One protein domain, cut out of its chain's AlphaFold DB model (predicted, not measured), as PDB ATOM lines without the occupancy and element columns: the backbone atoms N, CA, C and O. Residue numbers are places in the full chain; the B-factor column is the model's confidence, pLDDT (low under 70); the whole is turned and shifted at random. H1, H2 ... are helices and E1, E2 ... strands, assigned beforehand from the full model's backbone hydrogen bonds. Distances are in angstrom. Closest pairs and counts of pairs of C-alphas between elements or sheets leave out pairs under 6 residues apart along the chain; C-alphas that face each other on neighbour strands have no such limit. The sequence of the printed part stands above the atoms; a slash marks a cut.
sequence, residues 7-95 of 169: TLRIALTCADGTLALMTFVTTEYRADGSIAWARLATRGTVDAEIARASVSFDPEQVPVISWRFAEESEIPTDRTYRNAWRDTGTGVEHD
ATOM      1  N   THR A   7     141.809 -15.853  23.322       96.62
ATOM      2  CA  THR A   7     140.601 -15.549  22.555       96.62
ATOM      3  C   THR A   7     139.776 -16.798  22.296       96.62
ATOM      4  O   THR A   7     140.302 -17.907  22.266       96.62
ATOM      5  N   LEU A   8     138.480 -16.591  22.084       96.69
ATOM      6  CA  LEU A   8     137.541 -17.590  21.591       96.69
ATOM      7  C   LEU A   8     136.976 -17.133  20.247       96.69
ATOM      8  O   LEU A   8     136.770 -15.933  20.023       96.69
ATOM      9  N   ARG A   9     136.697 -18.089  19.361       96.00
ATOM     10  CA  ARG A   9     135.980 -17.830  18.112       96.00
ATOM     11  C   ARG A   9     134.490 -18.008  18.340       96.00
ATOM     12  O   ARG A   9     134.054 -18.978  18.955       96.00
ATOM     13  N   ILE A  10     133.718 -17.055  17.840       95.75
ATOM     14  CA  ILE A  10     132.263 -17.071  17.920       95.75
ATOM     15  C   ILE A  10     131.711 -17.051  16.502       95.75
ATOM     16  O   ILE A  10     131.998 -16.131  15.735       95.75
ATOM     17  N   ALA A  11     130.927 -18.073  16.176       95.94
ATOM     18  CA  ALA A  11     130.113 -18.140  14.976       95.94
ATOM     19  C   ALA A  11     128.785 -17.427  15.244       95.94
ATOM     20  O   ALA A  11     128.080 -17.772  16.191       95.94
ATOM     21  N   LEU A  12     128.479 -16.413  14.438       95.00
ATOM     22  CA  LEU A  12     127.264 -15.608  14.498       95.00
ATOM     23  C   LEU A  12     126.379 -15.963  13.303       95.00
ATOM     24  O   LEU A  12     126.761 -15.718  12.159       95.00
ATOM     25  N   THR A  13     125.204 -16.525  13.563       94.88
ATOM     26  CA  THR A  13     124.197 -16.776  12.532       94.88
ATOM     27  C   THR A  13     123.372 -15.512  12.331       94.88
ATOM     28  O   THR A  13     122.740 -15.018  13.272       94.88
ATOM     29  N   CYS A  14     123.369 -14.998  11.109       91.75
ATOM     30  CA  CYS A  14     122.604 -13.827  10.709       91.75
ATOM     31  C   CYS A  14     121.194 -14.224  10.235       91.75
ATOM     32  O   CYS A  14     120.951 -15.360   9.830       91.75
ATOM     33  N   ALA A  15     120.247 -13.287  10.289       91.00
ATOM     34  CA  ALA A  15     118.850 -13.518   9.911       91.00
ATOM     35  C   ALA A  15     118.654 -13.902   8.431       91.00
ATOM     36  O   ALA A  15     117.664 -14.547   8.098       91.00
ATOM     37  N   ASP A  16     119.587 -13.521   7.557       88.81
ATOM     38  CA  ASP A  16     119.616 -13.896   6.137       88.81
ATOM     39  C   ASP A  16     120.238 -15.286   5.884       88.81
ATOM     40  O   ASP A  16     120.327 -15.732   4.742       88.81
ATOM     41  N   GLY A  17     120.661 -15.985   6.942       88.62
ATOM     42  CA  GLY A  17     121.304 -17.297   6.873       88.62
ATOM     43  C   GLY A  17     122.821 -17.256   6.679       88.62
ATOM     44  O   GLY A  17     123.455 -18.313   6.718       88.62
ATOM     45  N   THR A  18     123.422 -16.074   6.515       91.56
ATOM     46  CA  THR A  18     124.879 -15.932   6.436       91.56
ATOM     47  C   THR A  18     125.542 -16.108   7.804       91.56
ATOM     48  O   THR A  18     124.916 -16.021   8.866       91.56
ATOM     49  N   LEU A  19     126.845 -16.381   7.778       94.25
ATOM     50  CA  LEU A  19     127.677 -16.554   8.957       94.25
ATOM     51  C   LEU A  19     128.711 -15.431   9.062       94.25
ATOM     52  O   LEU A  19     129.588 -15.286   8.207       94.25
ATOM     53  N   ALA A  20     128.684 -14.709  10.178       91.56
ATOM     54  CA  ALA A  20     129.778 -13.839  10.588       91.56
ATOM     55  C   ALA A  20     130.626 -14.521  11.669       91.56
ATOM     56  O   ALA A  20     130.142 -15.341  12.446       91.56
ATOM     57  N   LEU A  21     131.913 -14.178  11.737       92.75
ATOM     58  CA  LEU A  21     132.794 -14.664  12.796       92.75
ATOM     59  C   LEU A  21     133.313 -13.508  13.640       92.75
ATOM     60  O   LEU A  21     133.856 -12.540  13.105       92.75
ATOM     61  N   MET A  22     133.240 -13.661  14.958       93.25
ATOM     62  CA  MET A  22     133.743 -12.696  15.930       93.25
ATOM     63  C   MET A  22     134.861 -13.308  16.777       93.25
ATOM     64  O   MET A  22     134.827 -14.486  17.133       93.25
ATOM     65  N   THR A  23     135.865 -12.495  17.106       93.81
ATOM     66  CA  THR A  23     136.874 -12.838  18.117       93.81
ATOM     67  C   THR A  23     136.420 -12.298  19.462       93.81
ATOM     68  O   THR A  23     136.223 -11.093  19.604       93.81
ATOM     69  N   PHE A  24     136.311 -13.160  20.465       95.00
ATOM     70  CA  PHE A  24     136.044 -12.751  21.837       95.00
ATOM     71  C   PHE A  24     137.314 -12.876  22.670       95.00
ATOM     72  O   PHE A  24     137.770 -13.981  22.953       95.00
ATOM     73  N   VAL A  25     137.893 -11.744  23.063       95.56
ATOM     74  CA  VAL A  25     139.067 -11.723  23.945       95.56
ATOM     75  C   VAL A  25     138.641 -12.063  25.375       95.56
ATOM     76  O   VAL A  25     137.732 -11.423  25.919       95.56
ATOM     77  N   THR A  26     139.282 -13.069  25.971       97.00
ATOM     78  CA  THR A  26     139.033 -13.525  27.347       97.00
ATOM     79  C   THR A  26     140.084 -13.004  28.313       97.00
ATOM     80  O   THR A  26     139.728 -12.612  29.424       97.00
ATOM     81  N   THR A  27     141.346 -12.941  27.886       97.44
ATOM     82  CA  THR A  27     142.464 -12.502  28.729       97.44
ATOM     83  C   THR A  27     143.431 -11.643  27.929       97.44
ATOM     84  O   THR A  27     143.883 -12.048  26.859       97.44
ATOM     85  N   GLU A  28     143.824 -10.501  28.485       96.38
ATOM     86  CA  GLU A  28     144.957  -9.714  27.996       96.38
ATOM     87  C   GLU A  28     146.115  -9.739  28.989       96.38
ATOM     88  O   GLU A  28     145.923  -9.829  30.205       96.38
ATOM     89  N   TYR A  29     147.334  -9.617  28.465       96.56
ATOM     90  CA  TYR A  29     148.569  -9.655  29.242       96.56
ATOM     91  C   TYR A  29     149.339  -8.348  29.126       96.56
ATOM     92  O   TYR A  29     149.387  -7.719  28.069       96.56
ATOM     93  N   ARG A  30     149.992  -7.953  30.218       94.69
ATOM     94  CA  ARG A  30     150.991  -6.883  30.219       94.69
ATOM     95  C   ARG A  30     152.298  -7.374  29.589       94.69
ATOM     96  O   ARG A  30     152.496  -8.567  29.356       94.69
ATOM     97  N   ALA A  31     153.225  -6.446  29.353       94.31
ATOM     98  CA  ALA A  31     154.546  -6.736  28.789       94.31
ATOM     99  C   ALA A  31     155.362  -7.751  29.614       94.31
ATOM    100  O   ALA A  31     156.155  -8.501  29.046       94.31
ATOM    101  N   ASP A  32     155.143  -7.796  30.931       94.12
ATOM    102  CA  ASP A  32     155.773  -8.740  31.861       94.12
ATOM    103  C   ASP A  32     155.093 -10.125  31.898       94.12
ATOM    104  O   ASP A  32     155.535 -11.009  32.625       94.12
ATOM    105  N   GLY A  33     154.025 -10.329  31.117       92.69
ATOM    106  CA  GLY A  33     153.250 -11.570  31.080       92.69
ATOM    107  C   GLY A  33     152.200 -11.702  32.188       92.69
ATOM    108  O   GLY A  33     151.471 -12.693  32.200       92.69
ATOM    109  N   SER A  34     152.072 -10.725  33.091       94.88
ATOM    110  CA  SER A  34     150.989 -10.693  34.080       94.88
ATOM    111  C   SER A  34     149.641 -10.390  33.418       94.88
ATOM    112  O   SER A  34     149.575  -9.690  32.407       94.88
ATOM    113  N   ILE A  35     148.543 -10.899  33.986       96.25
ATOM    114  CA  ILE A  35     147.189 -10.625  33.479       96.25
ATOM    115  C   ILE A  35     146.881  -9.133  33.645       96.25
ATOM    116  O   ILE A  35     146.861  -8.615  34.765       96.25
ATOM    117  N   ALA A  36     146.627  -8.448  32.530       96.25
ATOM    118  CA  ALA A  36     146.169  -7.066  32.509       96.25
ATOM    119  C   ALA A  36     144.706  -6.982  32.957       96.25
ATOM    120  O   ALA A  36     144.395  -6.269  33.912       96.25
ATOM    121  N   TRP A  37     143.847  -7.764  32.303       96.25
ATOM    122  CA  TRP A  37     142.457  -8.008  32.672       96.25
ATOM    123  C   TRP A  37     142.012  -9.374  32.135       96.25
ATOM    124  O   TRP A  37     142.608  -9.908  31.197       96.25
ATOM    125  N   ALA A  38     140.961  -9.934  32.735       95.69
ATOM    126  CA  ALA A  38     140.308 -11.147  32.255       95.69
ATOM    127  C   ALA A  38     138.784 -11.030  32.393       95.69
ATOM    128  O   ALA A  38     138.291 -10.425  33.348       95.69
ATOM    129  N   ARG A  39     138.040 -11.616  31.453       95.81
ATOM    130  CA  ARG A  39     136.579 -11.745  31.510       95.81
ATOM    131  C   ARG A  39     136.155 -13.148  31.092       95.81
ATOM    132  O   ARG A  39     136.671 -13.703  30.124       95.81
ATOM    133  N   LEU A  40     135.194 -13.715  31.816       94.25
ATOM    134  CA  LEU A  40     134.645 -15.028  31.490       94.25
ATOM    135  C   LEU A  40     133.702 -14.921  30.287       94.25
ATOM    136  O   LEU A  40     132.884 -14.007  30.229       94.25
ATOM    137  N   ALA A  41     133.773 -15.879  29.363       94.31
ATOM    138  CA  ALA A  41     132.866 -15.970  28.222       94.31
ATOM    139  C   ALA A  41     131.535 -16.635  28.622       94.31
ATOM    140  O   ALA A  41     131.242 -17.776  28.276       94.31
ATOM    141  N   THR A  42     130.731 -15.919  29.405       95.44
ATOM    142  CA  THR A  42     129.348 -16.309  29.717       95.44
ATOM    143  C   THR A  42     128.396 -15.878  28.605       95.44
ATOM    144  O   THR A  42     128.716 -14.980  27.824       95.44
ATOM    145  N   ARG A  43     127.184 -16.444  28.580       93.56
ATOM    146  CA  ARG A  43     126.153 -16.026  27.623       93.56
ATOM    147  C   ARG A  43     125.889 -14.517  27.672       93.56
ATOM    148  O   ARG A  43     126.025 -13.858  26.653       93.56
ATOM    149  N   GLY A  44     125.665 -13.953  28.862       95.44
ATOM    150  CA  GLY A  44     125.398 -12.518  29.018       95.44
ATOM    151  C   GLY A  44     126.561 -11.611  28.593       95.44
ATOM    152  O   GLY A  44     126.337 -10.579  27.968       95.44
ATOM    153  N   THR A  45     127.810 -11.991  28.878       95.50
ATOM    154  CA  THR A  45     128.984 -11.205  28.449       95.50
ATOM    155  C   THR A  45     129.215 -11.267  26.943       95.50
ATOM    156  O   THR A  45     129.655 -10.281  26.358       95.50
ATOM    157  N   VAL A  46     128.935 -12.415  26.318       95.50
ATOM    158  CA  VAL A  46     129.033 -12.570  24.864       95.50
ATOM    159  C   VAL A  46     127.902 -11.811  24.175       95.50
ATOM    160  O   VAL A  46     128.180 -11.046  23.259       95.50
ATOM    161  N   ASP A  47     126.663 -11.941  24.655       94.06
ATOM    162  CA  ASP A  47     125.505 -11.206  24.132       94.06
ATOM    163  C   ASP A  47     125.744  -9.688  24.180       94.06
ATOM    164  O   ASP A  47     125.512  -8.985  23.197       94.06
ATOM    165  N   ALA A  48     126.282  -9.176  25.295       92.19
ATOM    166  CA  ALA A  48     126.640  -7.765  25.428       92.19
ATOM    167  C   ALA A  48     127.745  -7.334  24.446       92.19
ATOM    168  O   ALA A  48     127.690  -6.231  23.901       92.19
ATOM    169  N   GLU A  49     128.737  -8.193  24.198       92.56
ATOM    170  CA  GLU A  49     129.799  -7.924  23.225       92.56
ATOM    171  C   GLU A  49     129.261  -7.901  21.791       92.56
ATOM    172  O   GLU A  49     129.589  -6.984  21.040       92.56
ATOM    173  N   ILE A  50     128.401  -8.859  21.428       91.12
ATOM    174  CA  ILE A  50     127.737  -8.906  20.118       91.12
ATOM    175  C   ILE A  50     126.905  -7.639  19.919       91.12
ATOM    176  O   ILE A  50     127.064  -6.973  18.901       91.12
ATOM    177  N   ALA A  51     126.087  -7.260  20.907       88.06
ATOM    178  CA  ALA A  51     125.267  -6.051  20.847       88.06
ATOM    179  C   ALA A  51     126.112  -4.772  20.718       88.06
ATOM    180  O   ALA A  51     125.739  -3.841  20.009       88.06
ATOM    181  N   ARG A  52     127.276  -4.712  21.377       85.56
ATOM    182  CA  ARG A  52     128.222  -3.595  21.240       85.56
ATOM    183  C   ARG A  52     128.843  -3.549  19.841       85.56
ATOM    184  O   ARG A  52     128.987  -2.472  19.264       85.56
ATOM    185  N   ALA A  53     129.241  -4.704  19.311       80.94
ATOM    186  CA  ALA A  53     129.896  -4.818  18.013       80.94
ATOM    187  C   ALA A  53     128.927  -4.562  16.846       80.94
ATOM    188  O   ALA A  53     129.302  -3.889  15.887       80.94
ATOM    189  N   SER A  54     127.677  -5.023  16.945       69.56
ATOM    190  CA  SER A  54     126.656  -4.877  15.898       69.56
ATOM    191  C   SER A  54     126.278  -3.417  15.622       69.56
ATOM    192  O   SER A  54     125.901  -3.077  14.506       69.56
ATOM    193  N   VAL A  55     126.443  -2.526  16.604       60.22
ATOM    194  CA  VAL A  55     126.232  -1.074  16.440       60.22
ATOM    195  C   VAL A  55     127.317  -0.426  15.566       60.22
ATOM    196  O   VAL A  55     127.106   0.655  15.026       60.22
ATOM    197  N   SER A  56     128.475  -1.073  15.399       57.75
ATOM    198  CA  SER A  56     129.642  -0.476  14.735       57.75
ATOM    199  C   SER A  56     129.804  -0.854  13.256       57.75
ATOM    200  O   SER A  56     130.718  -0.323  12.629       57.75
ATOM    201  N   PHE A  57     129.006  -1.781  12.703       51.66
ATOM    202  CA  PHE A  57     129.440  -2.528  11.509       51.66
ATOM    203  C   PHE A  57     128.618  -2.378  10.214       51.66
ATOM    204  O   PHE A  57     129.186  -2.652   9.164       51.66
ATOM    205  N   ASP A  58     127.357  -1.924  10.206       51.66
ATOM    206  CA  ASP A  58     126.585  -1.840   8.943       51.66
ATOM    207  C   ASP A  58     125.299  -0.990   9.086       51.66
ATOM    208  O   ASP A  58     124.575  -1.203  10.058       51.66
ATOM    209  N   PRO A  59     124.971  -0.043   8.181       47.03
ATOM    210  CA  PRO A  59     123.660   0.619   8.139       47.03
ATOM    211  C   PRO A  59     122.490  -0.280   7.679       47.03
ATOM    212  O   PRO A  59     121.343   0.089   7.923       47.03
ATOM    213  N   GLU A  60     122.745  -1.435   7.055       57.53
ATOM    214  CA  GLU A  60     121.722  -2.384   6.571       57.53
ATOM    215  C   GLU A  60     121.439  -3.538   7.561       57.53
ATOM    216  O   GLU A  60     120.661  -4.436   7.254       57.53
ATOM    217  N   GLN A  61     122.064  -3.488   8.751       66.81
ATOM    218  CA  GLN A  61     122.008  -4.437   9.879       66.81
ATOM    219  C   GLN A  61     121.201  -5.714   9.627       66.81
ATOM    220  O   GLN A  61     120.037  -5.808  10.022       66.81
ATOM    221  N   VAL A  62     121.853  -6.744   9.084       79.75
ATOM    222  CA  VAL A  62     121.311  -8.100   9.183       79.75
ATOM    223  C   VAL A  62     121.416  -8.536  10.651       79.75
ATOM    224  O   VAL A  62     122.531  -8.646  11.175       79.75
ATOM    225  N   PRO A  63     120.298  -8.765  11.364       86.06
ATOM    226  CA  PRO A  63     120.357  -9.088  12.783       86.06
ATOM    227  C   PRO A  63     121.046 -10.432  13.019       86.06
ATOM    228  O   PRO A  63     120.761 -11.413  12.332       86.06
ATOM    229  N   VAL A  64     121.903 -10.502  14.039       89.94
ATOM    230  CA  VAL A  64     122.394 -11.784  14.560       89.94
ATOM    231  C   VAL A  64     121.264 -12.436  15.350       89.94
ATOM    232  O   VAL A  64     120.767 -11.858  16.316       89.94
ATOM    233  N   ILE A  65     120.860 -13.637  14.945       92.50
ATOM    234  CA  ILE A  65     119.740 -14.371  15.554       92.50
ATOM    235  C   ILE A  65     120.202 -15.464  16.522       92.50
ATOM    236  O   ILE A  65     119.466 -15.838  17.435       92.50
ATOM    237  N   SER A  66     121.427 -15.960  16.357       94.00
ATOM    238  CA  SER A  66     122.035 -16.947  17.249       94.00
ATOM    239  C   SER A  66     123.553 -16.920  17.161       94.00
ATOM    240  O   SER A  66     124.129 -16.391  16.211       94.00
ATOM    241  N   TRP A  67     124.209 -17.512  18.156       95.62
ATOM    242  CA  TRP A  67     125.649 -17.709  18.137       95.62
ATOM    243  C   TRP A  67     126.065 -18.971  18.886       95.62
ATOM    244  O   TRP A  67     125.341 -19.469  19.753       95.62
ATOM    245  N   ARG A  68     127.269 -19.447  18.573       96.38
ATOM    246  CA  ARG A  68     127.964 -20.512  19.302       96.38
ATOM    247  C   ARG A  68     129.468 -20.271  19.310       96.38
ATOM    248  O   ARG A  68     129.990 -19.535  18.472       96.38
ATOM    249  N   PHE A  69     130.173 -20.913  20.235       96.56
ATOM    250  CA  PHE A  69     131.620 -21.044  20.102       96.56
ATOM    251  C   PHE A  69     131.935 -21.983  18.936       96.56
ATOM    252  O   PHE A  69     131.226 -22.968  18.717       96.56
ATOM    253  N   ALA A  70     132.969 -21.640  18.182       96.00
ATOM    254  CA  ALA A  70     133.483 -22.453  17.092       96.00
ATOM    255  C   ALA A  70     134.943 -22.790  17.373       96.00
ATOM    256  O   ALA A  70     135.686 -21.955  17.892       96.00
ATOM    257  N   GLU A  71     135.359 -23.995  17.013       95.88
ATOM    258  CA  GLU A  71     136.776 -24.331  17.003       95.88
ATOM    259  C   GLU A  71     137.448 -23.753  15.754       95.88
ATOM    260  O   GLU A  71     136.836 -23.637  14.690       95.88
ATOM    261  N   GLU A  72     138.737 -23.420  15.845       93.38
ATOM    262  CA  GLU A  72     139.480 -22.883  14.693       93.38
ATOM    263  C   GLU A  72     139.506 -23.883  13.522       93.38
ATOM    264  O   GLU A  72     139.481 -23.482  12.363       93.38
ATOM    265  N   SER A  73     139.470 -25.191  13.811       95.19
ATOM    266  CA  SER A  73     139.406 -26.247  12.793       95.19
ATOM    267  C   SER A  73     138.100 -26.277  11.994       95.19
ATOM    268  O   SER A  73     138.070 -26.869  10.919       95.19
ATOM    269  N   GLU A  74     137.021 -25.681  12.504       95.06
ATOM    270  CA  GLU A  74     135.746 -25.584  11.784       95.06
ATOM    271  C   GLU A  74     135.735 -24.450  10.757       95.06
ATOM    272  O   GLU A  74     134.896 -24.441   9.856       95.06
ATOM    273  N   ILE A  75     136.630 -23.472  10.909       93.50
ATOM    274  CA  ILE A  75     136.647 -22.254  10.108       93.50
ATOM    275  C   ILE A  75     137.493 -22.497   8.852       93.50
ATOM    276  O   ILE A  75     138.696 -22.748   8.959       93.50
ATOM    277  N   PRO A  76     136.921 -22.372   7.638       93.81
ATOM    278  CA  PRO A  76     137.701 -22.515   6.421       93.81
ATOM    279  C   PRO A  76     138.784 -21.432   6.333       93.81
ATOM    280  O   PRO A  76     138.529 -20.241   6.536       93.81
ATOM    281  N   THR A  77     140.007 -21.844   5.998       93.38
ATOM    282  CA  THR A  77     141.155 -20.934   5.865       93.38
ATOM    283  C   THR A  77     141.061 -20.058   4.615       93.38
ATOM    284  O   THR A  77     141.472 -18.897   4.641       93.38
ATOM    285  N   ASP A  78     140.487 -20.582   3.529       91.81
ATOM    286  CA  ASP A  78     140.178 -19.810   2.326       91.81
ATOM    287  C   ASP A  78     138.936 -18.946   2.562       91.81
ATOM    288  O   ASP A  78     137.825 -19.440   2.755       91.81
ATOM    289  N   ARG A  79     139.135 -17.627   2.532       93.31
ATOM    290  CA  ARG A  79     138.107 -16.627   2.840       93.31
ATOM    291  C   ARG A  79     137.474 -16.005   1.596       93.31
ATOM    292  O   ARG A  79     136.705 -15.055   1.744       93.31
ATOM    293  N   THR A  80     137.775 -16.516   0.400       93.81
ATOM    294  CA  THR A  80     137.256 -15.987  -0.876       93.81
ATOM    295  C   THR A  80     135.726 -15.976  -0.910       93.81
ATOM    296  O   THR A  80     135.126 -14.989  -1.317       93.81
ATOM    297  N   TYR A  81     135.093 -17.038  -0.400       95.62
ATOM    298  CA  TYR A  81     133.632 -17.197  -0.369       95.62
ATOM    299  C   TYR A  81     133.044 -17.052   1.036       95.62
ATOM    300  O   TYR A  81     131.971 -17.579   1.317       95.62
ATOM    301  N   ARG A  82     133.723 -16.325   1.933       94.94
ATOM    302  CA  ARG A  82     133.290 -16.198   3.334       94.94
ATOM    303  C   ARG A  82     131.876 -15.637   3.498       94.94
ATOM    304  O   ARG A  82     131.189 -15.991   4.441       94.94
ATOM    305  N   ASN A  83     131.441 -14.776   2.577       92.69
ATOM    306  CA  ASN A  83     130.107 -14.175   2.618       92.69
ATOM    307  C   ASN A  83     129.005 -15.169   2.200       92.69
ATOM    308  O   ASN A  83     127.832 -14.850   2.312       92.69
ATOM    309  N   ALA A  84     129.372 -16.362   1.723       96.25
ATOM    310  CA  ALA A  84     128.461 -17.479   1.500       96.25
ATOM    311  C   ALA A  84     128.570 -18.538   2.607       96.25
ATOM    312  O   ALA A  84     128.013 -19.622   2.465       96.25
ATOM    313  N   TRP A  85     129.317 -18.282   3.686       97.00
ATOM    314  CA  TRP A  85     129.366 -19.216   4.802       97.00
ATOM    315  C   TRP A  85     128.023 -19.280   5.518       97.00
ATOM    316  O   TRP A  85     127.378 -18.256   5.734       97.00
ATOM    317  N   ARG A  86     127.652 -20.490   5.929       95.75
ATOM    318  CA  ARG A  86     126.519 -20.785   6.802       95.75
ATOM    319  C   ARG A  86     126.975 -21.686   7.941       95.75
ATOM    320  O   ARG A  86     127.847 -22.539   7.754       95.75
ATOM    321  N   ASP A  87     126.374 -21.508   9.108       95.56
ATOM    322  CA  ASP A  87     126.603 -22.399  10.245       95.56
ATOM    323  C   ASP A  87     125.800 -23.696  10.092       95.56
ATOM    324  O   ASP A  87     124.620 -23.660   9.745       95.56
ATOM    325  N   THR A  88     126.416 -24.839  10.393       94.62
ATOM    326  CA  THR A  88     125.724 -26.139  10.488       94.62
ATOM    327  C   THR A  88     125.514 -26.595  11.932       94.62
ATOM    328  O   THR A  88     124.974 -27.672  12.174       94.62
ATOM    329  N   GLY A  89     125.955 -25.795  12.908       92.75
ATOM    330  CA  GLY A  89     125.924 -26.108  14.338       92.75
ATOM    331  C   GLY A  89     127.134 -26.915  14.816       92.75
ATOM    332  O   GLY A  89     127.501 -26.818  15.985       92.75
ATOM    333  N   THR A  90     127.788 -27.659  13.919       92.12
ATOM    334  CA  THR A  90     129.034 -28.404  14.188       92.12
ATOM    335  C   THR A  90     130.158 -28.063  13.206       92.12
ATOM    336  O   THR A  90     131.176 -28.751  13.172       92.12
ATOM    337  N   GLY A  91     129.964 -27.057  12.355       94.75
ATOM    338  CA  GLY A  91     130.932 -26.643  11.350       94.75
ATOM    339  C   GLY A  91     130.425 -25.492  10.487       94.75
ATOM    340  O   GLY A  91     129.366 -24.917  10.745       94.75
ATOM    341  N   VAL A  92     131.198 -25.165   9.455       95.94
ATOM    342  CA  VAL A  92     130.878 -24.118   8.481       95.94
ATOM    343  C   VAL A  92     130.810 -24.725   7.085       95.94
ATOM    344  O   VAL A  92     131.739 -25.396   6.638       95.94
ATOM    345  N   GLU A  93     129.721 -24.451   6.378       95.62
ATOM    346  CA  GLU A  93     129.536 -24.838   4.979       95.62
ATOM    347  C   GLU A  93     129.327 -23.610   4.097       95.62
ATOM    348  O   GLU A  93     129.117 -22.506   4.590       95.62
ATOM    349  N   HIS A  94     129.366 -23.802   2.778       96.50
ATOM    350  CA  HIS A  94     128.994 -22.760   1.828       96.50
ATOM    351  C   HIS A  94     127.545 -22.954   1.389       96.50
ATOM    352  O   HIS A  94     127.158 -24.034   0.941       96.50
ATOM    353  N   ASP A  95     126.758 -21.891   1.459       96.44
ATOM    354  CA  ASP A  95     125.531 -21.785   0.692       96.44
ATOM    355  C   ASP A  95     125.891 -21.625  -0.789       96.44
ATOM    356  O   ASP A  95     126.409 -20.593  -1.220       96.44
TER     357      ASP A  95
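Overview. This is residues 7 to 95 of the 169 residues of an uncharacterized protein of Candidatus Omnitrophica bacterium (UniProt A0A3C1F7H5). A long, curled sheet of four strands makes the body, with the hairpin E1 and E2 as its spine; H1 crosses over it, the far end of E2 and E3 make an arm at one end, and the small hairpin E5 and E6 packs, through E5, on E1 and E2 near their turn at the other end. Residues 55 to 60 stick out. The printed part has 89 residues, with one named helix and six named strands in the order E1 E2 E3 H1 E4 E5 E6; the large sheet runs E3 E2 E1 E4, antiparallel, and the class is mixed, helices and strands. It is only just compact, close to loose, with a radius of gyration of the C-alphas of 14.4 A, and elongated, spanning 45 by 28 by 21 A.

Along the chain. E2, residues 19 to 29, is the longest strand at 29.9 A. E1, residues 7 to 14, is 21.6 A long and begins at C-alpha 7, (140.601, -15.549, 22.555). E3 is residues 35 to 38 and E4 is residues 64 to 70, 15.6 A long. H1, residues 43 to 54, is 16.2 A long and begins at C-alpha 43, (126.153, -16.026, 27.623). E5 is residues 85 to 87, and E6, residues 92 to 94, ends at C-alpha 94, (128.994, -22.760, 1.828).

Arrangement. The large sheet is strongly twisted. E1, E2 and E3 form a meander, each strand the antiparallel neighbour of the one before. E2 is staggered: it pairs with E1 over residues 19 to 25, with N 10 and O 22 at 2.9 A, and with E3 over 27 to 29, with N 36 and O 28 at 2.8 A. E4, an edge strand, is antiparallel to E1, with N 11 and O 68 at 2.9 A. H1 is on the sheet at a height of 8.1 A, two layers with the helix on one face, and runs across the strands, at 69 degrees to E1 on the local plane. Its closest C-alphas to E2 are Val 46 and Phe 24, 7.6 A apart; H1 and E4 are near each other, with 10 pairs of C-alphas within 10 A. In H1 every O i to N i+4 pair is within hydrogen-bond range. The hairpin E5 and E6 has N 86 and O 93 at 2.8 A. The closest C-alphas of E2 and E5 are Leu 19 and Arg 86, 4.9 A. E3 and E5 are apart.

Size, cuts and confidence. The C-alphas farthest apart are those of Asp 32 and Asp 95, 45.3 A. The printed part has no cut. The link E4 to E5, residues 71 to 84, is long. Mean pLDDT of the printed part is 90.6; residues 54 to 61 are under 70.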